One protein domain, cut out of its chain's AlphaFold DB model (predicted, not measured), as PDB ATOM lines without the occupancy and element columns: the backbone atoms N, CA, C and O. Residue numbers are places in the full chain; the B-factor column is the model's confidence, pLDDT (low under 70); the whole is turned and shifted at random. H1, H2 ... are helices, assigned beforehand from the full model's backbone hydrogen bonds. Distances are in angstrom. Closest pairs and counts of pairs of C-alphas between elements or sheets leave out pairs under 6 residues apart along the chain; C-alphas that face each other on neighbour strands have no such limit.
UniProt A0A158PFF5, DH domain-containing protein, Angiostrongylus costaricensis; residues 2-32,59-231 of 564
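AT A GLANCE: This is residues 2 to 32 and 59 to 231 of the 564 residues of the protein "DH domain-containing protein" of Angiostrongylus costaricensis (UniProt A0A158PFF5). Three helices, H3, H10 and H11, lie side by side in a row; long H11 folds back on H10, and H5 and H6 follow one another along H11. H2 crosses H3 at residues 76 to 80 of H3; lengthwise beyond the start of H10, at residue 177, H7 and H8 make a corner, with short H9 near H7, while H1 touches no named helix and residues 19 to 25 stick out. The printed part has 204 residues with eleven named helices, H1 to H11 in chain order, and no named strand: all helix. It is only just loose, close to compact, with a radius of gyration of the C-alphas of 20.2 A, and flat, spanning 59 by 48 by 24 A.

IN THESE COORDINATES: Find C-alpha 3 at (369.855, 498.945, 440.078), where H1, residues 3 to 16, begins; it runs 21.1 A. Past the cut come H2, residues 59 to 66, H3, residues 73 to 88 and 22.4 A long, H4, residues 97 to 106, and H5, residues 112 to 120. Next read H6, residues 122 to 134, H7, residues 136 to 149, H8, residues 151 to 161, and H9, residues 171 to 175. H10, residues 177 to 195, starts at C-alpha 177 (371.162, 474.239, 430.811), runs 26.5 A and has a kink of 29 degrees near residue 184. H11, residues 199 to 231, runs 47.4 A to C-alpha 231 at (362.909, 451.578, 439.299).

HOW THE PARTS SIT: Start at the hub, H10 and H11, a helical hairpin: they touch at a shallow tilt of 26 degrees, opposite ways, the closest C-alphas being those of Ser 186 and Ile 209, 5.5 A apart. H3 touches H10 at a shallow tilt of 19 degrees, opposite ways, closest at C-alphas 78 and 192, 4.9 A. H6 touches H11, closest at C-alphas 123 and 215, 5.0 A. H5 touches residues 201 to 212 of H11, closest at C-alphas 119 and 208, 6.0 A. H2 touches H3, about perpendicular at 76 degrees, closest at C-alphas 60 and 76, 6.9 A. H4 is close to but not clearly touching H5, and H9 likewise to H7, with closest C-alphas 7.2 A and 6.3 A apart. H7 and H8 touch only at the corner, C-alphas 147 and 154 being closest at 4.5 A. H1 and H10 are apart. In H2, H3, H7, H8, H9 and H11 every O i to N i+4 pair is within hydrogen-bond range, against 6 of 10 in H1, 5 of 6 in H4, 12 of 15 in H10, 2 of 5 in H5 and 3 of 9 in H6; O i to N i+3 pairs within range number 4 of 6 in H5 and 5 of 10 in H6.

THE WHOLE: Look to Gly 22 and Arg 69 for the two C-alphas farthest apart, 59.8 A. Residues 33 to 58 are not printed, and C-alphas 32 and 59 lie 25.2 A apart across the cut. Of the links printed whole, none is long. The model's pLDDT is under 70 in residues 2 to 32, 59 to 71 and 87 to 109.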
ATOM      1  N   ARG A   2     367.696 502.645 440.661       24.53
ATOM      2  CA  ARG A   2     366.942 501.485 440.128       24.53
ATOM      3  C   ARG A   2     367.722 500.160 440.187       24.53
ATOM      4  O   ARG A   2     367.109 499.146 440.484       24.53
ATOM      5  N   ASP A   3     369.050 500.183 440.061       28.77
ATOM      6  CA  ASP A   3     369.855 498.945 440.078       28.77
ATOM      7  C   ASP A   3     370.028 498.316 441.469       28.77
ATOM      8  O   ASP A   3     369.985 497.098 441.611       28.77
ATOM      9  N   ARG A   4     370.093 499.122 442.540       28.47
ATOM     10  CA  ARG A   4     370.290 498.597 443.910       28.47
ATOM     11  C   ARG A   4     369.061 497.897 444.509       28.47
ATOM     12  O   ARG A   4     369.207 497.147 445.468       28.47
ATOM     13  N   ARG A   5     367.851 498.108 443.967       29.64
ATOM     14  CA  ARG A   5     366.656 497.343 444.387       29.64
ATOM     15  C   ARG A   5     366.616 495.944 443.771       29.64
ATOM     16  O   ARG A   5     366.085 495.040 444.409       29.64
ATOM     17  N   ASN A   6     367.211 495.750 442.593       30.50
ATOM     18  CA  ASN A   6     367.248 494.439 441.947       30.50
ATOM     19  C   ASN A   6     368.183 493.475 442.688       30.50
ATOM     20  O   ASN A   6     367.807 492.329 442.913       30.50
ATOM     21  N   GLU A   7     369.338 493.936 443.177       30.39
ATOM     22  CA  GLU A   7     370.278 493.079 443.921       30.39
ATOM     23  C   GLU A   7     369.687 492.507 445.224       30.39
ATOM     24  O   GLU A   7     369.930 491.348 445.566       30.39
ATOM     25  N   GLY A   8     368.850 493.287 445.922       27.84
ATOM     26  CA  GLY A   8     368.158 492.844 447.137       27.84
ATOM     27  C   GLY A   8     367.081 491.784 446.876       27.84
ATOM     28  O   GLY A   8     366.950 490.846 447.659       27.84
ATOM     29  N   LEU A   9     366.350 491.882 445.758       32.16
ATOM     30  CA  LEU A   9     365.342 490.890 445.364       32.16
ATOM     31  C   LEU A   9     365.966 489.601 444.803       32.16
ATOM     32  O   LEU A   9     365.453 488.515 445.073       32.16
ATOM     33  N   HIS A  10     367.102 489.686 444.104       30.20
ATOM     34  CA  HIS A  10     367.822 488.513 443.588       30.20
ATOM     35  C   HIS A  10     368.321 487.572 444.703       30.20
ATOM     36  O   HIS A  10     368.295 486.353 444.534       30.20
ATOM     37  N   SER A  11     368.695 488.118 445.867       27.42
ATOM     38  CA  SER A  11     369.079 487.337 447.057       27.42
ATOM     39  C   SER A  11     367.906 486.556 447.673       27.42
ATOM     40  O   SER A  11     368.080 485.457 448.203       27.42
ATOM     41  N   VAL A  12     366.683 487.087 447.577       29.34
ATOM     42  CA  VAL A  12     365.485 486.470 448.174       29.34
ATOM     43  C   VAL A  12     365.000 485.272 447.352       29.34
ATOM     44  O   VAL A  12     364.589 484.269 447.928       29.34
ATOM     45  N   VAL A  13     365.104 485.329 446.020       32.94
ATOM     46  CA  VAL A  13     364.630 484.263 445.112       32.94
ATOM     47  C   VAL A  13     365.461 482.980 445.245       32.94
ATOM     48  O   VAL A  13     364.902 481.885 445.279       32.94
ATOM     49  N   VAL A  14     366.784 483.109 445.391       30.52
ATOM     50  CA  VAL A  14     367.694 481.964 445.581       30.52
ATOM     51  C   VAL A  14     367.515 481.342 446.972       30.52
ATOM     52  O   VAL A  14     367.497 480.120 447.104       30.52
ATOM     53  N   ASN A  15     367.296 482.164 448.004       29.50
ATOM     54  CA  ASN A  15     367.109 481.683 449.376       29.50
ATOM     55  C   ASN A  15     365.709 481.098 449.645       29.50
ATOM     56  O   ASN A  15     365.571 480.199 450.473       29.50
ATOM     57  N   ALA A  16     364.666 481.544 448.936       31.17
ATOM     58  CA  ALA A  16     363.310 481.014 449.104       31.17
ATOM     59  C   ALA A  16     363.159 479.565 448.598       31.17
ATOM     60  O   ALA A  16     362.354 478.809 449.145       31.17
ATOM     61  N   LEU A  17     363.956 479.150 447.607       34.69
ATOM     62  CA  LEU A  17     364.000 477.759 447.131       34.69
ATOM     63  C   LEU A  17     364.711 476.811 448.116       34.69
ATOM     64  O   LEU A  17     364.446 475.613 448.094       34.69
ATOM     65  N   ALA A  18     365.543 477.333 449.024       32.91
ATOM     66  CA  ALA A  18     366.292 476.536 450.001       32.91
ATOM     67  C   ALA A  18     365.515 476.220 451.300       32.91
ATOM     68  O   ALA A  18     365.921 475.343 452.059       32.91
ATOM     69  N   LEU A  19     364.397 476.905 451.580       30.66
ATOM     70  CA  LEU A  19     363.688 476.812 452.873       30.66
ATOM     71  C   LEU A  19     362.433 475.915 452.863       30.66
ATOM     72  O   LEU A  19     361.700 475.834 453.850       30.66
ATOM     73  N   GLY A  20     362.183 475.186 451.774       30.12
ATOM     74  CA  GLY A  20     361.030 474.299 451.625       30.12
ATOM     75  C   GLY A  20     361.269 472.854 452.076       30.12
ATOM     76  O   GLY A  20     361.251 471.970 451.236       30.12
ATOM     77  N   LYS A  21     361.383 472.620 453.394       29.19
ATOM     78  CA  LYS A  21     361.381 471.310 454.100       29.19
ATOM     79  C   LYS A  21     362.627 470.405 453.951       29.19
ATOM     80  O   LYS A  21     362.774 469.687 452.978       29.19
ATOM     81  N   GLY A  22     363.394 470.313 455.047       30.33
ATOM     82  CA  GLY A  22     364.031 469.079 455.541       30.33
ATOM     83  C   GLY A  22     365.239 468.511 454.778       30.33
ATOM     84  O   GLY A  22     365.075 467.736 453.849       30.33
ATOM     85  N   ASN A  23     366.440 468.776 455.304       28.56
ATOM     86  CA  ASN A  23     367.676 467.983 455.152       28.56
ATOM     87  C   ASN A  23     368.328 467.817 453.765       28.56
ATOM     88  O   ASN A  23     368.978 466.807 453.506       28.56
ATOM     89  N   SER A  24     368.326 468.861 452.941       26.80
ATOM     90  CA  SER A  24     369.354 469.019 451.899       26.80
ATOM     91  C   SER A  24     369.601 470.500 451.632       26.80
ATOM     92  O   SER A  24     368.849 471.155 450.915       26.80
ATOM     93  N   VAL A  25     370.644 471.047 452.264       23.48
ATOM     94  CA  VAL A  25     371.129 472.409 452.005       23.48
ATOM     95  C   VAL A  25     371.843 472.389 450.655       23.48
ATOM     96  O   VAL A  25     373.022 472.056 450.569       23.48
ATOM     97  N   PHE A  26     371.122 472.720 449.586       29.03
ATOM     98  CA  PHE A  26     371.737 473.034 448.303       29.03
ATOM     99  C   PHE A  26     372.329 474.440 448.395       29.03
ATOM    100  O   PHE A  26     371.610 475.438 448.355       29.03
ATOM    101  N   VAL A  27     373.652 474.526 448.541       25.12
ATOM    102  CA  VAL A  27     374.379 475.786 448.361       25.12
ATOM    103  C   VAL A  27     374.367 476.098 446.866       25.12
ATOM    104  O   VAL A  27     375.230 475.656 446.112       25.12
ATOM    105  N   LEU A  28     373.354 476.840 446.419       29.09
ATOM    106  CA  LEU A  28     373.414 477.552 445.148       29.09
ATOM    107  C   LEU A  28     374.531 478.591 445.280       29.09
ATOM    108  O   LEU A  28     374.348 479.640 445.902       29.09
ATOM    109  N   HIS A  29     375.711 478.276 444.740       25.39
ATOM    110  CA  HIS A  29     376.772 479.259 444.564       25.39
ATOM    111  C   HIS A  29     376.179 480.483 443.858       25.39
ATOM    112  O   HIS A  29     375.507 480.364 442.835       25.39
ATOM    113  N   ARG A  30     376.397 481.651 444.464       26.64
ATOM    114  CA  ARG A  30     375.942 482.971 444.025       26.64
ATOM    115  C   ARG A  30     376.173 483.144 442.517       26.64
ATOM    116  O   ARG A  30     377.292 483.399 442.089       26.64
ATOM    117  N   ILE A  31     375.105 483.027 441.729       28.41
ATOM    118  CA  ILE A  31     375.085 483.413 440.316       28.41
ATOM    119  C   ILE A  31     375.138 484.943 440.302       28.41
ATOM    120  O   ILE A  31     374.117 485.620 440.424       28.41
ATOM    121  N   GLN A  32     376.345 485.499 440.249       25.73
ATOM    122  CA  GLN A  32     376.550 486.935 440.132       25.73
ATOM    123  C   GLN A  32     376.201 487.327 438.690       25.73
ATOM    124  O   GLN A  32     376.947 487.074 437.746       25.73
ATOM    125  N   THR A  59     378.943 487.769 414.635       48.91
ATOM    126  CA  THR A  59     380.230 487.323 415.186       48.91
ATOM    127  C   THR A  59     381.362 487.283 414.154       48.91
ATOM    128  O   THR A  59     382.437 487.808 414.431       48.91
ATOM    129  N   SER A  60     381.119 486.791 412.937       43.50
ATOM    130  CA  SER A  60     382.115 486.737 411.853       43.50
ATOM    131  C   SER A  60     382.570 488.138 411.420       43.50
ATOM    132  O   SER A  60     383.757 488.389 411.182       43.50
ATOM    133  N   SER A  61     381.627 489.088 411.384       50.16
ATOM    134  CA  SER A  61     381.913 490.506 411.132       50.16
ATOM    135  C   SER A  61     382.681 491.151 412.294       50.16
ATOM    136  O   SER A  61     383.601 491.922 412.045       50.16
ATOM    137  N   ARG A  62     382.370 490.799 413.552       55.41
ATOM    138  CA  ARG A  62     383.083 491.289 414.749       55.41
ATOM    139  C   ARG A  62     384.531 490.782 414.806       55.41
ATOM    140  O   ARG A  62     385.434 491.587 414.993       55.41
ATOM    141  N   ILE A  63     384.774 489.492 414.567       55.62
ATOM    142  CA  ILE A  63     386.126 488.895 414.548       55.62
ATOM    143  C   ILE A  63     386.989 489.539 413.454       55.62
ATOM    144  O   ILE A  63     388.144 489.883 413.691       55.62
ATOM    145  N   SER A  64     386.404 489.781 412.279       49.34
ATOM    146  CA  SER A  64     387.089 490.458 411.170       49.34
ATOM    147  C   SER A  64     387.413 491.931 411.464       49.34
ATOM    148  O   SER A  64     388.371 492.458 410.911       49.34
ATOM    149  N   LEU A  65     386.624 492.600 412.316       51.84
ATOM    150  CA  LEU A  65     386.873 493.978 412.757       51.84
ATOM    151  C   LEU A  65     387.913 494.057 413.885       51.84
ATOM    152  O   LEU A  65     388.638 495.045 413.969       51.84
ATOM    153  N   PHE A  66     388.004 493.030 414.735       54.22
ATOM    154  CA  PHE A  66     388.970 492.973 415.838       54.22
ATOM    155  C   PHE A  66     390.399 492.634 415.383       54.22
ATOM    156  O   PHE A  66     391.354 493.100 416.006       54.22
ATOM    157  N   PHE A  67     390.568 491.866 414.302       57.16
ATOM    158  CA  PHE A  67     391.883 491.487 413.781       57.16
ATOM    159  C   PHE A  67     392.193 492.220 412.470       57.16
ATOM    160  O   PHE A  67     391.630 491.921 411.423       57.16
ATOM    161  N   ALA A  68     393.149 493.156 412.509       44.56
ATOM    162  CA  ALA A  68     393.552 493.995 411.370       44.56
ATOM    163  C   ALA A  68     394.179 493.232 410.176       44.56
ATOM    164  O   ALA A  68     394.473 493.827 409.139       44.56
ATOM    165  N   ARG A  69     394.406 491.917 410.303       54.06
ATOM    166  CA  ARG A  69     394.867 491.032 409.224       54.06
ATOM    167  C   ARG A  69     393.745 490.073 408.850       54.06
ATOM    168  O   ARG A  69     393.122 489.485 409.727       54.06
ATOM    169  N   SER A  70     393.538 489.879 407.551       58.41
ATOM    170  CA  SER A  70     392.595 488.912 406.988       58.41
ATOM    171  C   SER A  70     392.909 487.492 407.474       58.41
ATOM    172  O   SER A  70     393.724 486.773 406.895       58.41
ATOM    173  N   LEU A  71     392.259 487.080 408.563       67.69
ATOM    174  CA  LEU A  71     392.269 485.699 409.027       67.69
ATOM    175  C   LEU A  71     391.692 484.803 407.927       67.69
ATOM    176  O   LEU A  71     390.683 485.124 407.294       67.69
ATOM    177  N   THR A  72     392.327 483.655 407.692       78.62
ATOM    178  CA  THR A  72     391.758 482.633 406.805       78.62
ATOM    179  C   THR A  72     390.407 482.177 407.351       78.62
ATOM    180  O   THR A  72     390.232 482.137 408.568       78.62
ATOM    181  N   LYS A  73     389.494 481.736 406.480       79.31
ATOM    182  CA  LYS A  73     388.175 481.229 406.889       79.31
ATOM    183  C   LYS A  73     388.250 480.193 408.026       79.31
ATOM    184  O   LYS A  73     387.505 480.313 408.984       79.31
ATOM    185  N   ARG A  74     389.212 479.260 407.971       78.19
ATOM    186  CA  ARG A  74     389.438 478.257 409.030       78.19
ATOM    187  C   ARG A  74     389.739 478.890 410.389       78.19
ATOM    188  O   ARG A  74     389.130 478.514 411.379       78.19
ATOM    189  N   HIS A  75     390.626 479.882 410.431       78.31
ATOM    190  CA  HIS A  75     390.919 480.616 411.664       78.31
ATOM    191  C   HIS A  75     389.707 481.410 412.173       78.31
ATOM    192  O   HIS A  75     389.518 481.495 413.376       78.31
ATOM    193  N   VAL A  76     388.859 481.959 411.296       80.19
ATOM    194  CA  VAL A  76     387.611 482.618 411.731       80.19
ATOM    195  C   VAL A  76     386.661 481.604 412.370       80.19
ATOM    196  O   VAL A  76     386.192 481.843 413.477       80.19
ATOM    197  N   ASP A  77     386.444 480.460 411.719       80.88
ATOM    198  CA  ASP A  77     385.573 479.390 412.220       80.88
ATOM    199  C   ASP A  77     386.091 478.834 413.568       80.88
ATOM    200  O   ASP A  77     385.319 478.585 414.495       80.88
ATOM    201  N   GLN A  78     387.416 478.714 413.721       84.75
ATOM    202  CA  GLN A  78     388.066 478.335 414.978       84.75
ATOM    203  C   GLN A  78     387.800 479.354 416.097       84.75
ATOM    204  O   GLN A  78     387.440 478.980 417.212       84.75
ATOM    205  N   GLN A  79     387.963 480.646 415.802       82.69
ATOM    206  CA  GLN A  79     387.757 481.721 416.771       82.69
ATOM    207  C   GLN A  79     386.278 481.877 417.149       82.69
ATOM    208  O   GLN A  79     385.990 482.173 418.305       82.69
ATOM    209  N   GLU A  80     385.340 481.621 416.230       82.44
ATOM    210  CA  GLU A  80     383.908 481.566 416.553       82.44
ATOM    211  C   GLU A  80     383.604 480.447 417.559       82.44
ATOM    212  O   GLU A  80     382.920 480.700 418.550       82.44
ATOM    213  N   ALA A  81     384.161 479.246 417.369       84.25
ATOM    214  CA  ALA A  81     383.963 478.132 418.298       84.25
ATOM    215  C   ALA A  81     384.552 478.419 419.692       84.25
ATOM    216  O   ALA A  81     383.902 478.163 420.705       84.25
ATOM    217  N   ILE A  82     385.753 479.007 419.762       81.81
ATOM    218  CA  ILE A  82     386.370 479.425 421.034       81.81
ATOM    219  C   ILE A  82     385.524 480.506 421.707       81.81
ATOM    220  O   ILE A  82     385.255 480.438 422.904       81.81
ATOM    221  N   TRP A  83     385.073 481.496 420.938       79.94
ATOM    222  CA  TRP A  83     384.223 482.562 421.449       79.94
ATOM    223  C   TRP A  83     382.906 482.021 421.998       79.94
ATOM    224  O   TRP A  83     382.431 482.469 423.041       79.94
ATOM    225  N   GLU A  84     382.325 481.023 421.340       81.62
ATOM    226  CA  GLU A  84     381.127 480.350 421.819       81.62
ATOM    227  C   GLU A  84     381.375 479.621 423.146       81.62
ATOM    228  O   GLU A  84     380.552 479.741 424.052       81.62
ATOM    229  N   ILE A  85     382.522 478.946 423.311       80.06
ATOM    230  CA  ILE A  85     382.913 478.330 424.592       80.06
ATOM    231  C   ILE A  85     382.969 479.398 425.690       80.06
ATOM    232  O   ILE A  85     382.328 479.245 426.724       80.06
ATOM    233  N   VAL A  86     383.660 480.513 425.445       72.88
ATOM    234  CA  VAL A  86     383.843 481.591 426.433       72.88
ATOM    235  C   VAL A  86     382.526 482.291 426.782       72.88
ATOM    236  O   VAL A  86     382.256 482.589 427.943       72.88
ATOM    237  N   THR A  87     381.685 482.567 425.784       67.69
ATOM    238  CA  THR A  87     380.431 483.315 425.978       67.69
ATOM    239  C   THR A  87     379.290 482.465 426.518       67.69
ATOM    240  O   THR A  87     378.409 483.000 427.194       67.69
ATOM    241  N   THR A  88     379.320 481.150 426.291       64.31
ATOM    242  CA  THR A  88     378.430 480.203 426.984       64.31
ATOM    243  C   THR A  88     378.668 480.235 428.501       64.31
ATOM    244  O   THR A  88     377.771 479.900 429.275       64.31
ATOM    245  N   ASP A  89     379.840 480.717 428.928       60.19
ATOM    246  CA  ASP A  89     380.390 480.519 430.262       60.19
ATOM    247  C   ASP A  89     380.847 481.784 430.988       60.19
ATOM    248  O   ASP A  89     381.676 481.695 431.896       60.19
ATOM    249  N   GLN A  90     380.234 482.940 430.699       51.16
ATOM    250  CA  GLN A  90     380.474 484.206 431.422       51.16
ATOM    251  C   GLN A  90     380.413 484.100 432.968       51.16
ATOM    252  O   GLN A  90     380.806 485.038 433.650       51.16
ATOM    253  N   GLN A  91     379.923 482.988 433.530       48.78
ATOM    254  CA  GLN A  91     379.719 482.770 434.963       48.78
ATOM    255  C   GLN A  91     380.551 481.636 435.594       48.78
ATOM    256  O   GLN A  91     380.577 481.566 436.817       48.78
ATOM    257  N   PHE A  92     381.189 480.740 434.823       45.19
ATOM    258  CA  PHE A  92     381.822 479.526 435.389       45.19
ATOM    259  C   PHE A  92     383.290 479.320 434.994       45.19
ATOM    260  O   PHE A  92     384.083 478.936 435.850       45.19
ATOM    261  N   LEU A  93     383.685 479.627 433.751       45.62
ATOM    262  CA  LEU A  93     385.101 479.597 433.342       45.62
ATOM    263  C   LEU A  93     385.814 480.947 433.567       45.62
ATOM    264  O   LEU A  93     387.035 481.030 433.481       45.62
ATOM    265  N   VAL A  94     385.072 482.009 433.903       42.91
ATOM    266  CA  VAL A  94     385.570 483.398 434.031       42.91
ATOM    267  C   VAL A  94     386.138 483.710 435.424       42.91
ATOM    268  O   VAL A  94     386.164 484.854 435.858       42.91
ATOM    269  N   ASN A  95     386.681 482.715 436.128       45.12
ATOM    270  CA  ASN A  95     387.710 483.048 437.120       45.12
ATOM    271  C   ASN A  95     389.037 483.435 436.434       45.12
ATOM    272  O   ASN A  95     389.856 484.114 437.046       45.12
ATOM    273  N   ASP A  96     389.194 483.139 435.136       46.28
ATOM    274  CA  ASP A  96     390.294 483.624 434.300       46.28
ATOM    275  C   ASP A  96     389.870 484.848 433.458       46.28
ATOM    276  O   ASP A  96     389.917 484.841 432.226       46.28
ATOM    277  N   CYS A  97     389.495 485.959 434.115       46.75
ATOM    278  CA  CYS A  97     389.354 487.292 433.483       46.75
ATOM    279  C   CYS A  97     390.601 487.718 432.670       46.75
ATOM    280  O   CYS A  97     390.539 488.628 431.838       46.75
ATOM    281  N   SER A  98     391.730 487.039 432.877       52.72
ATOM    282  CA  SER A  98     392.953 487.151 432.091       52.72
ATOM    283  C   SER A  98     392.787 486.681 430.639       52.72
ATOM    284  O   SER A  98     393.342 487.325 429.759       52.72
ATOM    285  N   PHE A  99     392.007 485.636 430.333       60.84
ATOM    286  CA  PHE A  99     391.971 485.040 428.985       60.84
ATOM    287  C   PHE A  99     391.462 486.020 427.913       60.84
ATOM    288  O   PHE A  99     392.128 486.278 426.908       60.84
ATOM    289  N   VAL A 100     390.308 486.643 428.168       59.81
ATOM    290  CA  VAL A 100     389.727 487.657 427.271       59.81
ATOM    291  C   VAL A 100     390.500 488.977 427.365       59.81
ATOM    292  O   VAL A 100     390.689 489.656 426.355       59.81
ATOM    293  N   GLY A 101     391.001 489.328 428.555       57.41
ATOM    294  CA  GLY A 101     391.812 490.529 428.775       57.41
ATOM    295  C   GLY A 101     393.125 490.526 427.985       57.41
ATOM    296  O   GLY A 101     393.466 491.530 427.361       57.41
ATOM    297  N   ILE A 102     393.820 489.385 427.931       58.97
ATOM    298  CA  ILE A 102     395.082 489.212 427.203       58.97
ATOM    299  C   ILE A 102     394.859 489.373 425.699       58.97
ATOM    300  O   ILE A 102     395.623 490.085 425.052       58.97
ATOM    301  N   SER A 103     393.802 488.793 425.123       60.34
ATOM    302  CA  SER A 103     393.510 488.980 423.691       60.34
ATOM    303  C   SER A 103     393.147 490.434 423.362       60.34
ATOM    304  O   SER A 103     393.649 490.980 422.378       60.34
ATOM    305  N   ARG A 104     392.381 491.111 424.235       60.06
ATOM    306  CA  ARG A 104     392.058 492.543 424.076       60.06
ATOM    307  C   ARG A 104     393.292 493.444 424.142       60.06
ATOM    308  O   ARG A 104     393.353 494.410 423.396       60.06
ATOM    309  N   GLN A 105     394.264 493.138 425.004       57.56
ATOM    310  CA  GLN A 105     395.498 493.925 425.140       57.56
ATOM    311  C   GLN A 105     396.528 493.614 424.048       57.56
ATOM    312  O   GLN A 105     397.241 494.500 423.589       57.56
ATOM    313  N   THR A 106     396.624 492.352 423.628       57.44
ATOM    314  CA  THR A 106     397.645 491.905 422.669       57.44
ATOM    315  C   THR A 106     397.206 492.030 421.213       57.44
ATOM    316  O   THR A 106     398.051 491.900 420.327       57.44
ATOM    317  N   HIS A 107     395.912 492.257 420.951       63.97
ATOM    318  CA  HIS A 107     395.302 492.221 419.615       63.97
ATOM    319  C   HIS A 107     395.600 490.920 418.841       63.97
ATOM    320  O   HIS A 107     395.549 490.886 417.609       63.97
ATOM    321  N   LYS A 108     395.925 489.838 419.559       67.50
ATOM    322  CA  LYS A 108     396.197 488.512 418.996       67.50
ATOM    323  C   LYS A 108     394.965 487.611 419.123       67.50
ATOM    324  O   LYS A 108     394.196 487.780 420.077       67.50
ATOM    325  N   PRO A 109     394.763 486.679 418.169       69.75
ATOM    326  CA  PRO A 109     393.687 485.693 418.249       69.75
ATOM    327  C   PRO A 109     393.769 484.897 419.554       69.75
ATOM    328  O   PRO A 109     394.854 484.740 420.118       69.75
ATOM    329  N   LEU A 110     392.616 484.432 420.038       74.94
ATOM    330  CA  LEU A 110     392.532 483.644 421.264       74.94
ATOM    331  C   LEU A 110     393.295 482.336 421.066       74.94
ATOM    332  O   LEU A 110     393.017 481.604 420.115       74.94
ATOM    333  N   ASP A 111     394.242 482.069 421.962       77.50
ATOM    334  CA  ASP A 111     395.027 480.839 421.960       77.50
ATOM    335  C   ASP A 111     394.193 479.690 422.562       77.50
ATOM    336  O   ASP A 111     393.828 479.763 423.744       77.50
ATOM    337  N   PRO A 112     393.886 478.628 421.792       80.56
ATOM    338  CA  PRO A 112     393.116 477.480 422.273       80.56
ATOM    339  C   PRO A 112     393.774 476.753 423.445       80.56
ATOM    340  O   PRO A 112     393.077 476.143 424.252       80.56
ATOM    341  N   VAL A 113     395.104 476.822 423.565       82.56
ATOM    342  CA  VAL A 113     395.858 476.137 424.622       82.56
ATOM    343  C   VAL A 113     395.530 476.697 426.003       82.56
ATOM    344  O   VAL A 113     395.524 475.955 426.983       82.56
ATOM    345  N   LEU A 114     395.189 477.982 426.093       79.81
ATOM    346  CA  LEU A 114     394.834 478.618 427.363       79.81
ATOM    347  C   LEU A 114     393.507 478.096 427.936       79.81
ATOM    348  O   LEU A 114     393.291 478.198 429.139       79.81
ATOM    349  N   LEU A 115     392.646 477.478 427.114       82.38
ATOM    350  CA  LEU A 115     391.423 476.831 427.600       82.38
ATOM    351  C   LEU A 115     391.725 475.623 428.500       82.38
ATOM    352  O   LEU A 115     390.898 475.277 429.342       82.38
ATOM    353  N   LEU A 116     392.903 475.002 428.360       83.69
ATOM    354  CA  LEU A 116     393.270 473.774 429.070       83.69
ATOM    355  C   LEU A 116     393.088 473.885 430.586       83.69
ATOM    356  O   LEU A 116     392.609 472.937 431.203       83.69
ATOM    357  N   HIS A 117     393.410 475.043 431.163       80.00
ATOM    358  CA  HIS A 117     393.295 475.287 432.601       80.00
ATOM    359  C   HIS A 117     391.854 475.091 433.109       80.00
ATOM    360  O   HIS A 117     391.629 474.438 434.126       80.00
ATOM    361  N   GLY A 118     390.854 475.545 432.346       76.62
ATOM    362  CA  GLY A 118     389.439 475.356 432.683       76.62
ATOM    363  C   GLY A 118     388.952 473.908 432.536       76.62
ATOM    364  O   GLY A 118     388.107 473.440 433.306       76.62
ATOM    365  N   PHE A 119     389.516 473.173 431.574       86.19
ATOM    366  CA  PHE A 119     389.174 471.773 431.299       86.19
ATOM    367  C   PHE A 119     389.975 470.765 432.135       86.19
ATOM    368  O   PHE A 119     389.651 469.580 432.136       86.19
ATOM    369  N   GLU A 120     390.998 471.194 432.872       84.00
ATOM    370  CA  GLU A 120     391.765 470.316 433.759       84.00
ATOM    371  C   GLU A 120     390.949 469.844 434.964       84.00
ATOM    372  O   GLU A 120     390.993 468.668 435.319       84.00
ATOM    373  N   GLY A 121     390.112 470.726 435.514       82.38
ATOM    374  CA  GLY A 121     389.215 470.413 436.627       82.38
ATOM    375  C   GLY A 121     387.866 469.799 436.237       82.38
ATOM    376  O   GLY A 121     387.038 469.600 437.127       82.38
ATOM    377  N   ILE A 122     387.605 469.511 434.950       87.12
ATOM    378  CA  ILE A 122     386.256 469.149 434.463       87.12
ATOM    379  C   ILE A 122     385.650 467.941 435.158       87.12
ATOM    380  O   ILE A 122     384.472 467.959 435.508       87.12
ATOM    381  N   SER A 123     386.451 466.917 435.437       85.50
ATOM    382  CA  SER A 123     385.991 465.719 436.138       85.50
ATOM    383  C   SER A 123     385.569 465.991 437.585       85.50
ATOM    384  O   SER A 123     384.783 465.226 438.132       85.50
ATOM    385  N   GLU A 124     386.062 467.063 438.212       85.31
ATOM    386  CA  GLU A 124     385.720 467.403 439.594       85.31
ATOM    387  C   GLU A 124     384.507 468.330 439.655       85.31
ATOM    388  O   GLU A 124     383.517 468.006 440.310       85.31
ATOM    389  N   TRP A 125     384.529 469.450 438.923       85.69
ATOM    390  CA  TRP A 125     383.425 470.409 438.986       85.69
ATOM    391  C   TRP A 125     382.147 469.895 438.312       85.69
ATOM    392  O   TRP A 125     381.050 470.271 438.726       85.69
ATOM    393  N   SER A 126     382.243 468.994 437.324       86.44
ATOM    394  CA  SER A 126     381.055 468.398 436.686       86.44
ATOM    395  C   SER A 126     380.254 467.503 437.636       86.44
ATOM    396  O   SER A 126     379.049 467.337 437.439       86.44
ATOM    397  N   LYS A 127     380.858 466.997 438.724       86.19
ATOM    398  CA  LYS A 127     380.143 466.225 439.756       86.19
ATOM    399  C   LYS A 127     379.031 467.032 440.417       86.19
ATOM    400  O   LYS A 127     378.016 466.458 440.800       86.19
ATOM    401  N   CYS A 128     379.166 468.358 440.492       88.00
ATOM    402  CA  CYS A 128     378.121 469.248 441.003       88.00
ATOM    403  C   CYS A 128     376.825 469.167 440.180       88.00
ATOM    404  O   CYS A 128     375.747 469.463 440.696       88.00
ATOM    405  N   TYR A 129     376.901 468.733 438.917       88.12
ATOM    406  CA  TYR A 129     375.721 468.531 438.082       88.12
ATOM    407  C   TYR A 129     374.947 467.263 438.447       88.12
ATOM    408  O   TYR A 129     373.756 467.219 438.159       88.12
ATOM    409  N   ILE A 130     375.548 466.271 439.116       87.12
ATOM    410  CA  ILE A 130     374.845 465.046 439.537       87.12
ATOM    411  C   ILE A 130     373.650 465.384 440.446       87.12
ATOM    412  O   ILE A 130     372.515 465.156 440.028       87.12
ATOM    413  N   PRO A 131     373.835 465.972 441.648       88.44
ATOM    414  CA  PRO A 131     372.716 466.234 442.550       88.44
ATOM    415  C   PRO A 131     371.729 467.259 441.973       88.44
ATOM    416  O   PRO A 131     370.533 467.169 442.238       88.44
ATOM    417  N   PHE A 132     372.204 468.196 441.147       87.94
ATOM    418  CA  PHE A 132     371.346 469.158 440.459       87.94
ATOM    419  C   PHE A 132     370.400 468.479 439.453       87.94
ATOM    420  O   PHE A 132     369.205 468.765 439.453       87.94
ATOM    421  N   ASN A 133     370.907 467.555 438.628       86.81
ATOM    422  CA  ASN A 133     370.084 466.835 437.652       86.81
ATOM    423  C   ASN A 133     369.136 465.842 438.331       86.81
ATOM    424  O   ASN A 133     367.991 465.726 437.913       86.81
ATOM    425  N   LEU A 134     369.565 465.185 439.413       86.94
ATOM    426  CA  LEU A 134     368.683 464.306 440.188       86.94
ATOM    427  C   LEU A 134     367.498 465.059 440.813       86.94
ATOM    428  O   LEU A 134     366.406 464.512 440.900       86.94
ATOM    429  N   GLY A 135     367.694 466.316 441.223       86.06
ATOM    430  CA  GLY A 135     366.629 467.176 441.753       86.06
ATOM    431  C   GLY A 135     365.834 467.941 440.688       86.06
ATOM    432  O   GLY A 135     364.962 468.743 441.040       86.06
ATOM    433  N   HIS A 136     366.135 467.751 439.398       86.38
ATOM    434  CA  HIS A 136     365.532 468.527 438.314       86.38
ATOM    435  C   HIS A 136     364.020 468.291 438.220       86.38
ATOM    436  O   HIS A 136     363.244 469.249 438.203       86.38
ATOM    437  N   ASP A 137     363.590 467.029 438.220       85.19
ATOM    438  CA  ASP A 137     362.176 466.666 438.067       85.19
ATOM    439  C   ASP A 137     361.334 467.092 439.276       85.19
ATOM    440  O   ASP A 137     360.200 467.564 439.120       85.19
ATOM    441  N   ASP A 138     361.913 467.020 440.475       88.25
ATOM    442  CA  ASP A 138     361.300 467.522 441.705       88.25
ATOM    443  C   ASP A 138     361.133 469.045 441.657       88.25
ATOM    444  O   ASP A 138     360.056 469.568 441.955       88.25
ATOM    445  N   SER A 139     362.170 469.762 441.216       89.38
ATOM    446  CA  SER A 139     362.137 471.219 441.040       89.38
ATOM    447  C   SER A 139     361.091 471.626 440.005       89.38
ATOM    448  O   SER A 139     360.293 472.536 440.242       89.38
ATOM    449  N   HIS A 140     361.038 470.915 438.880       87.69
ATOM    450  CA  HIS A 140     360.057 471.129 437.828       87.69
ATOM    451  C   HIS A 140     358.626 470.920 438.343       87.69
ATOM    452  O   HIS A 140     357.767 471.796 438.200       87.69
ATOM    453  N   THR A 141     358.379 469.797 439.019       91.00
ATOM    454  CA  THR A 141     357.077 469.466 439.613       91.00
ATOM    455  C   THR A 141     356.669 470.490 440.674       91.00
ATOM    456  O   THR A 141     355.513 470.921 440.717       91.00
ATOM    457  N   TYR A 142     357.613 470.933 441.505       91.44
ATOM    458  CA  TYR A 142     357.389 471.962 442.516       91.44
ATOM    459  C   TYR A 142     356.993 473.302 441.890       91.44
ATOM    460  O   TYR A 142     355.987 473.890 442.294       91.44
ATOM    461  N   VAL A 143     357.741 473.767 440.885       90.12
ATOM    462  CA  VAL A 143     357.464 475.021 440.174       90.12
ATOM    463  C   VAL A 143     356.082 474.968 439.523       90.12
ATOM    464  O   VAL A 143     355.290 475.893 439.702       90.12
ATOM    465  N   GLN A 144     355.747 473.871 438.837       90.25
ATOM    466  CA  GLN A 144     354.428 473.697 438.225       90.25
ATOM    467  C   GLN A 144     353.300 473.715 439.258       90.25
ATOM    468  O   GLN A 144     352.281 474.375 439.053       90.25
ATOM    469  N   LYS A 145     353.473 473.007 440.377       93.75
ATOM    470  CA  LYS A 145     352.489 472.981 441.459       93.75
ATOM    471  C   LYS A 145     352.307 474.367 442.075       93.75
ATOM    472  O   LYS A 145     351.182 474.824 442.232       93.75
ATOM    473  N   LYS A 146     353.396 475.084 442.359       91.06
ATOM    474  CA  LYS A 146     353.334 476.427 442.948       91.06
ATOM    475  C   LYS A 146     352.702 477.467 442.034       91.06
ATOM    476  O   LYS A 146     351.992 478.323 442.545       91.06
ATOM    477  N   GLN A 147     352.891 477.381 440.720       89.81
ATOM    478  CA  GLN A 147     352.199 478.267 439.776       89.81
ATOM    479  C   GLN A 147     350.685 477.997 439.692       89.81
ATOM    480  O   GLN A 147     349.921 478.896 439.339       89.81
ATOM    481  N   LYS A 148     350.240 476.773 440.011       92.69
ATOM    482  CA  LYS A 148     348.812 476.439 440.127       92.69
ATOM    483  C   LYS A 148     348.231 476.913 441.458       92.69
ATOM    484  O   LYS A 148     347.158 477.501 441.472       92.69
ATOM    485  N   ASP A 149     348.961 476.678 442.547       94.50
ATOM    486  CA  ASP A 149     348.482 476.918 443.911       94.50
ATOM    487  C   ASP A 149     348.611 478.393 444.349       94.50
ATOM    488  O   ASP A 149     347.933 478.815 445.282       94.50
ATOM    489  N   ASN A 150     349.509 479.175 443.734       95.06
ATOM    490  CA  ASN A 150     349.815 480.550 444.132       95.06
ATOM    491  C   ASN A 150     349.887 481.495 442.920       95.06
ATOM    492  O   ASN A 150     350.829 481.458 442.125       95.06
ATOM    493  N   GLU A 151     348.908 482.394 442.837       94.62
ATOM    494  CA  GLU A 151     348.791 483.402 441.783       94.62
ATOM    495  C   GLU A 151     349.942 484.419 441.779       94.62
ATOM    496  O   GLU A 151     350.507 484.673 440.719       94.62
ATOM    497  N   LEU A 152     350.382 484.911 442.943       93.56
ATOM    498  CA  LEU A 152     351.518 485.842 443.038       93.56
ATOM    499  C   LEU A 152     352.813 485.205 442.527       93.56
ATOM    500  O   LEU A 152     353.623 485.852 441.866       93.56
ATOM    501  N   PHE A 153     353.015 483.917 442.818       93.12
ATOM    502  CA  PHE A 153     354.171 483.183 442.304       93.12
ATOM    503  C   PHE A 153     354.093 483.007 440.784       93.12
ATOM    504  O   PHE A 153     355.101 483.151 440.098       93.12
ATOM    505  N   ARG A 154     352.901 482.736 440.242       93.62
ATOM    506  CA  ARG A 154     352.672 482.650 438.795       93.62
ATOM    507  C   ARG A 154     352.974 483.972 438.090       93.62
ATOM    508  O   ARG A 154     353.695 483.963 437.096       93.62
ATOM    509  N   GLU A 155     352.477 485.091 438.611       92.88
ATOM    510  CA  GLU A 155     352.769 486.424 438.064       92.88
ATOM    511  C   GLU A 155     354.261 486.755 438.140       92.88
ATOM    512  O   GLU A 155     354.841 487.241 437.169       92.88
ATOM    513  N   PHE A 156     354.911 486.424 439.259       92.00
ATOM    514  CA  PHE A 156     356.353 486.589 439.411       92.00
ATOM    515  C   PHE A 156     357.141 485.799 438.357       92.00
ATOM    516  O   PHE A 156     358.056 486.349 437.745       92.00
ATOM    517  N   VAL A 157     356.788 484.530 438.117       89.94
ATOM    518  CA  VAL A 157     357.458 483.704 437.100       89.94
ATOM    519  C   VAL A 157     357.249 484.289 435.704       89.94
ATOM    520  O   VAL A 157     358.222 484.440 434.973       89.94
ATOM    521  N   GLN A 158     356.029 484.702 435.350       89.44
ATOM    522  CA  GLN A 158     355.754 485.338 434.055       89.44
ATOM    523  C   GLN A 158     356.541 486.642 433.869       89.44
ATOM    524  O   GLN A 158     357.112 486.886 432.805       89.44
ATOM    525  N   TRP A 159     356.623 487.471 434.913       90.69
ATOM    526  CA  TRP A 159     357.438 488.682 434.897       90.69
ATOM    527  C   TRP A 159     358.930 488.364 434.738       90.69
ATOM    528  O   TRP A 159     359.611 489.023 433.949       90.69
ATOM    529  N   ALA A 160     359.442 487.347 435.435       87.44
ATOM    530  CA  ALA A 160     360.834 486.923 435.320       87.44
ATOM    531  C   ALA A 160     361.149 486.404 433.905       87.44
ATOM    532  O   ALA A 160     362.145 486.810 433.313       87.44
ATOM    533  N   GLU A 161     360.272 485.581 433.325       88.25
ATOM    534  CA  GLU A 161     360.400 485.056 431.955       88.25
ATOM    535  C   GLU A 161     360.315 486.154 430.877       88.25
ATOM    536  O   GLU A 161     360.859 485.991 429.784       88.25
ATOM    537  N   SER A 162     359.688 487.297 431.185       86.25
ATOM    538  CA  SER A 162     359.631 488.463 430.292       86.25
ATOM    539  C   SER A 162     360.933 489.277 430.233       86.25
ATOM    540  O   SER A 162     361.092 490.115 429.343       86.25
ATOM    541  N   GLN A 163     361.872 489.049 431.161       84.81
ATOM    542  CA  GLN A 163     363.135 489.784 431.204       84.81
ATOM    543  C   GLN A 163     364.054 489.393 430.040       84.81
ATOM    544  O   GLN A 163     364.199 488.218 429.695       84.81
ATOM    545  N   GLU A 164     364.762 490.373 429.471       75.88
ATOM    546  CA  GLU A 164     365.720 490.145 428.379       75.88
ATOM    547  C   GLU A 164     366.856 489.184 428.783       75.88
ATOM    548  O   GLU A 164     367.329 488.390 427.968       75.88
ATOM    549  N   SER A 165     367.229 489.175 430.068       73.00
ATOM    550  CA  SER A 165     368.231 488.264 430.636       73.00
ATOM    551  C   SER A 165     367.858 486.784 430.515       73.00
ATOM    552  O   SER A 165     368.755 485.951 430.401       73.00
ATOM    553  N   MET A 166     366.563 486.451 430.478       72.75
ATOM    554  CA  MET A 166     366.080 485.080 430.288       72.75
ATOM    555  C   MET A 166     366.118 484.637 428.821       72.75
ATOM    556  O   MET A 166     365.821 483.483 428.531       72.75
ATOM    557  N   ARG A 167     366.466 485.526 427.874       71.56
ATOM    558  CA  ARG A 167     366.549 485.222 426.430       71.56
ATOM    559  C   ARG A 167     365.291 484.529 425.882       71.56
ATOM    560  O   ARG A 167     365.380 483.701 424.979       71.56
ATOM    561  N   ARG A 168     364.116 484.881 426.424       77.31
ATOM    562  CA  ARG A 168     362.806 484.270 426.114       77.31
ATOM    563  C   ARG A 168     362.712 482.767 426.432       77.31
ATOM    564  O   ARG A 168     361.850 482.087 425.880       77.31
ATOM    565  N   GLN A 169     363.587 482.242 427.290       79.75
ATOM    566  CA  GLN A 169     363.511 480.871 427.792       79.75
ATOM    567  C   GLN A 169     362.602 480.806 429.019       79.75
ATOM    568  O   GLN A 169     362.577 481.729 429.837       79.75
ATOM    569  N   LYS A 170     361.870 479.697 429.161       84.50
ATOM    570  CA  LYS A 170     361.097 479.438 430.376       84.50
ATOM    571  C   LYS A 170     362.028 479.074 431.520       84.50
ATOM    572  O   LYS A 170     363.096 478.504 431.296       84.50
ATOM    573  N   LEU A 171     361.589 479.316 432.753       83.38
ATOM    574  CA  LEU A 171     362.370 478.975 433.947       83.38
ATOM    575  C   LEU A 171     362.796 477.498 433.950       83.38
ATOM    576  O   LEU A 171     363.956 477.188 434.209       83.38
ATOM    577  N   CYS A 172     361.875 476.598 433.607       83.38
ATOM    578  CA  CYS A 172     362.143 475.163 433.522       83.38
ATOM    579  C   CYS A 172     363.196 474.814 432.460       83.38
ATOM    580  O   CYS A 172     364.051 473.970 432.706       83.38
ATOM    581  N   ASP A 173     363.180 475.490 431.310       82.56
ATOM    582  CA  ASP A 173     364.154 475.244 430.245       82.56
ATOM    583  C   ASP A 173     365.550 475.707 430.681       82.56
ATOM    584  O   ASP A 173     366.541 475.015 430.450       82.56
ATOM    585  N   THR A 174     365.638 476.830 431.399       81.69
ATOM    586  CA  THR A 174     366.900 477.331 431.967       81.69
ATOM    587  C   THR A 174     367.524 476.335 432.947       81.69
ATOM    588  O   THR A 174     368.749 476.176 432.964       81.69
ATOM    589  N   LEU A 175     366.706 475.611 433.718       81.62
ATOM    590  CA  LEU A 175     367.183 474.572 434.636       81.62
ATOM    591  C   LEU A 175     367.801 473.371 433.905       81.62
ATOM    592  O   LEU A 175     368.639 472.698 434.486       81.62
ATOM    593  N   THR A 176     367.505 473.138 432.623       80.81
ATOM    594  CA  THR A 176     368.157 472.064 431.841       80.81
ATOM    595  C   THR A 176     369.552 472.437 431.319       80.81
ATOM    596  O   THR A 176     370.300 471.580 430.834       80.81
ATOM    597  N   SER A 177     369.936 473.715 431.422       78.44
ATOM    598  CA  SER A 177     371.162 474.239 430.811       78.44
ATOM    599  C   SER A 177     372.475 473.598 431.289       78.44
ATOM    600  O   SER A 177     373.354 473.444 430.439       78.44
ATOM    601  N   PRO A 178     372.664 473.164 432.558       80.31
ATOM    602  CA  PRO A 178     373.939 472.582 432.992       80.31
ATOM    603  C   PRO A 178     374.292 471.280 432.259       80.31
ATOM    604  O   PRO A 178     375.431 471.093 431.830       80.31
ATOM    605  N   MET A 179     373.301 470.412 432.026       77.00
ATOM    606  CA  MET A 179     373.495 469.167 431.273       77.00
ATOM    607  C   MET A 179     373.794 469.446 429.797       77.00
ATOM    608  O   MET A 179     374.750 468.914 429.230       77.00
ATOM    609  N   GLN A 180     373.004 470.327 429.177       82.56
ATOM    610  CA  GLN A 180     373.201 470.719 427.779       82.56
ATOM    611  C   GLN A 180     374.592 471.322 427.568       82.56
ATOM    612  O   GLN A 180     375.273 470.992 426.596       82.56
ATOM    613  N   ARG A 181     375.038 472.159 428.508       83.50
ATOM    614  CA  ARG A 181     376.345 472.810 428.478       83.50
ATOM    615  C   ARG A 181     377.485 471.802 428.453       83.50
ATOM    616  O   ARG A 181     378.317 471.875 427.552       83.50
ATOM    617  N   LEU A 182     377.480 470.831 429.370       84.81
ATOM    618  CA  LEU A 182     378.536 469.819 429.443       84.81
ATOM    619  C   LEU A 182     378.677 469.053 428.117       84.81
ATOM    620  O   LEU A 182     379.779 468.918 427.587       84.81
ATOM    621  N   THR A 183     377.551 468.647 427.522       86.00
ATOM    622  CA  THR A 183     377.550 467.950 426.221       86.00
ATOM    623  C   THR A 183     377.997 468.837 425.052       86.00
ATOM    624  O   THR A 183     378.539 468.335 424.065       86.00
ATOM    625  N   ARG A 184     377.808 470.161 425.152       87.94
ATOM    626  CA  ARG A 184     378.166 471.125 424.103       87.94
ATOM    627  C   ARG A 184     379.673 471.354 424.015       87.94
ATOM    628  O   ARG A 184     380.171 471.507 422.903       87.94
ATOM    629  N   TYR A 185     380.410 471.327 425.130       90.00
ATOM    630  CA  TYR A 185     381.866 471.533 425.102       90.00
ATOM    631  C   TYR A 185     382.583 470.542 424.188       90.00
ATOM    632  O   TYR A 185     383.445 470.946 423.419       90.00
ATOM    633  N   SER A 186     382.183 469.269 424.207       90.31
ATOM    634  CA  SER A 186     382.762 468.244 423.331       90.31
ATOM    635  C   SER A 186     382.598 468.610 421.852       90.31
ATOM    636  O   SER A 186     383.539 468.503 421.067       90.31
ATOM    637  N   LEU A 187     381.419 469.114 421.466       91.06
ATOM    638  CA  LEU A 187     381.131 469.536 420.093       91.06
ATOM    639  C   LEU A 187     381.942 470.771 419.693       91.06
ATOM    640  O   LEU A 187     382.490 470.814 418.592       91.06
ATOM    641  N   LEU A 188     382.041 471.753 420.591       90.19
ATOM    642  CA  LEU A 188     382.785 472.984 420.338       90.19
ATOM    643  C   LEU A 188     384.283 472.719 420.244       90.19
ATOM    644  O   LEU A 188     384.911 473.157 419.288       90.19
ATOM    645  N   LEU A 189     384.850 471.923 421.150       92.50
ATOM    646  CA  LEU A 189     386.257 471.529 421.095       92.50
ATOM    647  C   LEU A 189     386.575 470.719 419.829       92.50
ATOM    648  O   LEU A 189     387.611 470.946 419.208       92.50
ATOM    649  N   LYS A 190     385.668 469.839 419.377       93.00
ATOM    650  CA  LYS A 190     385.798 469.136 418.084       93.00
ATOM    651  C   LYS A 190     385.795 470.106 416.896       93.00
ATOM    652  O   LYS A 190     386.524 469.883 415.930       93.00
ATOM    653  N   ALA A 191     385.017 471.188 416.967       91.25
ATOM    654  CA  ALA A 191     385.019 472.250 415.960       91.25
ATOM    655  C   ALA A 191     386.289 473.120 416.006       91.25
ATOM    656  O   ALA A 191     386.765 473.552 414.957       91.25
ATOM    657  N   VAL A 192     386.875 473.344 417.187       90.06
ATOM    658  CA  VAL A 192     388.194 473.987 417.301       90.06
ATOM    659  C   VAL A 192     389.255 473.082 416.666       90.06
ATOM    660  O   VAL A 192     389.950 473.520 415.755       90.06
ATOM    661  N   LEU A 193     389.296 471.798 417.045       91.94
ATOM    662  CA  LEU A 193     390.264 470.810 416.554       91.94
ATOM    663  C   LEU A 193     390.258 470.652 415.027       91.94
ATOM    664  O   LEU A 193     391.311 470.487 414.406       91.94
ATOM    665  N   SER A 194     389.081 470.661 414.400       90.44
ATOM    666  CA  SER A 194     388.963 470.505 412.944       90.44
ATOM    667  C   SER A 194     389.525 471.702 412.171       90.44
ATOM    668  O   SER A 194     389.932 471.546 411.019       90.44
ATOM    669  N   ASN A 195     389.598 472.868 412.817       88.12
ATOM    670  CA  ASN A 195     390.113 474.105 412.244       88.12
ATOM    671  C   ASN A 195     391.548 474.448 412.693       88.12
ATOM    672  O   ASN A 195     392.165 475.333 412.098       88.12
ATOM    673  N   SER A 196     392.100 473.725 413.673       87.44
ATOM    674  CA  SER A 196     393.488 473.836 414.139       87.44
ATOM    675  C   SER A 196     394.496 473.276 413.133       87.44
ATOM    676  O   SER A 196     394.320 472.171 412.610       87.44
ATOM    677  N   THR A 197     395.590 474.004 412.904       85.12
ATOM    678  CA  THR A 197     396.675 473.592 411.990       85.12
ATOM    679  C   THR A 197     397.951 473.150 412.704       85.12
ATOM    680  O   THR A 197     398.723 472.401 412.115       85.12
ATOM    681  N   ASP A 198     398.155 473.568 413.954       88.88
ATOM    682  CA  ASP A 198     399.321 473.209 414.761       88.88
ATOM    683  C   ASP A 198     399.135 471.854 415.462       88.88
ATOM    684  O   ASP A 198     398.151 471.641 416.169       88.88
ATOM    685  N   ASP A 199     400.091 470.939 415.299       88.81
ATOM    686  CA  ASP A 199     400.027 469.591 415.879       88.81
ATOM    687  C   ASP A 199     400.046 469.612 417.411       88.81
ATOM    688  O   ASP A 199     399.364 468.809 418.057       88.81
ATOM    689  N   ARG A 200     400.783 470.557 418.011       89.94
ATOM    690  CA  ARG A 200     400.828 470.710 419.470       89.94
ATOM    691  C   ARG A 200     399.476 471.174 420.009       89.94
ATOM    692  O   ARG A 200     398.969 470.590 420.966       89.94
ATOM    693  N   GLU A 201     398.882 472.188 419.390       89.12
ATOM    694  CA  GLU A 201     397.533 472.657 419.711       89.12
ATOM    695  C   GLU A 201     396.491 471.535 419.563       89.12
ATOM    696  O   GLU A 201     395.691 471.304 420.471       89.12
ATOM    697  N   ARG A 202     396.548 470.773 418.461       92.44
ATOM    698  CA  ARG A 202     395.642 469.643 418.196       92.44
ATOM    699  C   ARG A 202     395.713 468.576 419.287       92.44
ATOM    700  O   ARG A 202     394.671 468.090 419.719       92.44
ATOM    701  N   LEU A 203     396.911 468.240 419.770       93.81
ATOM    702  CA  LEU A 203     397.095 467.280 420.864       93.81
ATOM    703  C   LEU A 203     396.463 467.771 422.178       93.81
ATOM    704  O   LEU A 203     395.810 467.006 422.892       93.81
ATOM    705  N   ILE A 204     396.631 469.058 422.488       91.94
ATOM    706  CA  ILE A 204     396.068 469.674 423.696       91.94
ATOM    707  C   ILE A 204     394.538 469.712 423.610       91.94
ATOM    708  O   ILE A 204     393.859 469.322 424.561       91.94
ATOM    709  N   ILE A 205     393.982 470.100 422.460       93.31
ATOM    710  CA  ILE A 205     392.532 470.104 422.242       93.31
ATOM    711  C   ILE A 205     391.961 468.686 422.307       93.31
ATOM    712  O   ILE A 205     390.926 468.489 422.940       93.31
ATOM    713  N   GLN A 206     392.644 467.691 421.733       95.38
ATOM    714  CA  GLN A 206     392.225 466.293 421.843       95.38
ATOM    715  C   GLN A 206     392.164 465.841 423.307       95.38
ATOM    716  O   GLN A 206     391.167 465.263 423.730       95.38
ATOM    717  N   THR A 207     393.162 466.209 424.112       93.56
ATOM    718  CA  THR A 207     393.165 465.926 425.556       93.56
ATOM    719  C   THR A 207     391.962 466.565 426.266       93.56
ATOM    720  O   THR A 207     391.335 465.934 427.118       93.56
ATOM    721  N   MET A 208     391.600 467.807 425.917       93.75
ATOM    722  CA  MET A 208     390.406 468.469 426.466       93.75
ATOM    723  C   MET A 208     389.104 467.768 426.047       93.75
ATOM    724  O   MET A 208     388.192 467.640 426.867       93.75
ATOM    725  N   ILE A 209     389.014 467.290 424.799       94.19
ATOM    726  CA  ILE A 209     387.866 466.516 424.297       94.19
ATOM    727  C   ILE A 209     387.715 465.228 425.100       94.19
ATOM    728  O   ILE A 209     386.630 464.969 425.616       94.19
ATOM    729  N   ASP A 210     388.795 464.464 425.258       94.44
ATOM    730  CA  ASP A 210     388.767 463.176 425.953       94.44
ATOM    731  C   ASP A 210     388.339 463.348 427.420       94.44
ATOM    732  O   ASP A 210     387.495 462.603 427.921       94.44
ATOM    733  N   ARG A 211     388.843 464.392 428.099       92.50
ATOM    734  CA  ARG A 211     388.432 464.749 429.471       92.50
ATOM    735  C   ARG A 211     386.953 465.133 429.554       92.50
ATOM    736  O   ARG A 211     386.252 464.702 430.469       92.50
ATOM    737  N   THR A 212     386.468 465.923 428.598       92.62
ATOM    738  CA  THR A 212     385.064 466.355 428.532       92.62
ATOM    739  C   THR A 212     384.121 465.182 428.266       92.62
ATOM    740  O   THR A 212     383.084 465.053 428.924       92.62
ATOM    741  N   ASP A 213     384.479 464.302 427.328       93.19
ATOM    742  CA  ASP A 213     383.699 463.109 426.996       93.19
ATOM    743  C   ASP A 213     383.674 462.135 428.187       93.19
ATOM    744  O   ASP A 213     382.601 461.643 428.541       93.19
ATOM    745  N   ALA A 214     384.801 461.936 428.882       91.50
ATOM    746  CA  ALA A 214     384.865 461.125 430.099       91.50
ATOM    747  C   ALA A 214     383.986 461.686 431.232       91.50
ATOM    748  O   ALA A 214     383.209 460.943 431.835       91.50
ATOM    749  N   ALA A 215     384.038 462.999 431.488       90.44
ATOM    750  CA  ALA A 215     383.188 463.651 432.490       90.44
ATOM    751  C   ALA A 215     381.691 463.516 432.153       90.44
ATOM    752  O   ALA A 215     380.867 463.210 433.015       90.44
ATOM    753  N   THR A 216     381.337 463.673 430.875       90.88
ATOM    754  CA  THR A 216     379.961 463.494 430.390       90.88
ATOM    755  C   THR A 216     379.484 462.050 430.560       90.88
ATOM    756  O   THR A 216     378.349 461.809 430.970       90.88
ATOM    757  N   GLN A 217     380.339 461.068 430.258       90.31
ATOM    758  CA  GLN A 217     380.029 459.650 430.444       90.31
ATOM    759  C   GLN A 217     379.829 459.301 431.920       90.31
ATOM    760  O   GLN A 217     378.864 458.612 432.242       90.31
ATOM    761  N   GLN A 218     380.682 459.815 432.808       89.19
ATOM    762  CA  GLN A 218     380.543 459.620 434.251       89.19
ATOM    763  C   GLN A 218     379.210 460.176 434.767       89.19
ATOM    764  O   GLN A 218     378.492 459.484 435.484       89.19
ATOM    765  N   LEU A 219     378.838 461.393 434.361       88.31
ATOM    766  CA  LEU A 219     377.561 461.992 434.746       88.31
ATOM    767  C   LEU A 219     376.370 461.150 434.263       88.31
ATOM    768  O   LEU A 219     375.470 460.850 435.043       88.31
ATOM    769  N   ASN A 220     376.383 460.719 432.997       89.06
ATOM    770  CA  ASN A 220     375.337 459.854 432.445       89.06
ATOM    771  C   ASN A 220     375.243 458.510 433.178       89.06
ATOM    772  O   ASN A 220     374.142 458.011 433.399       89.06
ATOM    773  N   PHE A 221     376.385 457.929 433.550       87.62
ATOM    774  CA  PHE A 221     376.437 456.692 434.322       87.62
ATOM    775  C   PHE A 221     375.748 456.855 435.682       87.62
ATOM    776  O   PHE A 221     374.888 456.045 436.022       87.62
ATOM    777  N   GLU A 222     376.053 457.925 436.421       86.88
ATOM    778  CA  GLU A 222     375.451 458.198 437.733       86.88
ATOM    779  C   GLU A 222     373.940 458.451 437.654       86.88
ATOM    780  O   GLU A 222     373.178 457.938 438.478       86.88
ATOM    781  N   LEU A 223     373.484 459.196 436.644       86.69
ATOM    782  CA  LEU A 223     372.055 459.442 436.435       86.69
ATOM    783  C   LEU A 223     371.309 458.152 436.086       86.69
ATOM    784  O   LEU A 223     370.324 457.818 436.740       86.69
ATOM    785  N   ASN A 224     371.831 457.371 435.139       87.50
ATOM    786  CA  ASN A 224     371.243 456.082 434.781       87.50
ATOM    787  C   ASN A 224     371.221 455.112 435.976       87.50
ATOM    788  O   ASN A 224     370.244 454.398 436.185       87.50
ATOM    789  N   ASN A 225     372.280 455.090 436.786       86.62
ATOM    790  CA  ASN A 225     372.330 454.286 438.004       86.62
ATOM    791  C   ASN A 225     371.241 454.708 439.012       86.62
ATOM    792  O   ASN A 225     370.569 453.864 439.610       86.62
ATOM    793  N   ASN A 226     371.012 456.014 439.174       87.38
ATOM    794  CA  ASN A 226     369.926 456.510 440.014       87.38
ATOM    795  C   ASN A 226     368.547 456.090 439.486       87.38
ATOM    796  O   ASN A 226     367.737 455.599 440.273       87.38
ATOM    797  N   ASP A 227     368.316 456.196 438.175       87.75
ATOM    798  CA  ASP A 227     367.064 455.775 437.536       87.75
ATOM    799  C   ASP A 227     366.796 454.286 437.758       87.75
ATOM    800  O   ASP A 227     365.692 453.894 438.144       87.75
ATOM    801  N   LEU A 228     367.814 453.439 437.578       87.56
ATOM    802  CA  LEU A 228     367.715 452.003 437.848       87.56
ATOM    803  C   LEU A 228     367.368 451.733 439.316       87.56
ATOM    804  O   LEU A 228     366.480 450.928 439.609       87.56
ATOM    805  N   ARG A 229     368.006 452.446 440.247       87.25
ATOM    806  CA  ARG A 229     367.727 452.340 441.683       87.25
ATOM    807  C   ARG A 229     366.289 452.760 442.017       87.25
ATOM    808  O   ARG A 229     365.629 452.082 442.802       87.25
ATOM    809  N   LEU A 230     365.782 453.843 441.426       88.81
ATOM    810  CA  LEU A 230     364.393 454.280 441.600       88.81
ATOM    811  C   LEU A 230     363.401 453.266 441.017       88.81
ATOM    812  O   LEU A 230     362.388 452.973 441.650       88.81
ATOM    813  N   GLN A 231     363.715 452.660 439.869       89.81
ATOM    814  CA  GLN A 231     362.909 451.578 439.299       89.81
ATOM    815  C   GLN A 231     362.843 450.361 440.232       89.81
ATOM    816  O   GLN A 231     361.761 449.810 440.434       89.81
TER     817      GLN A 231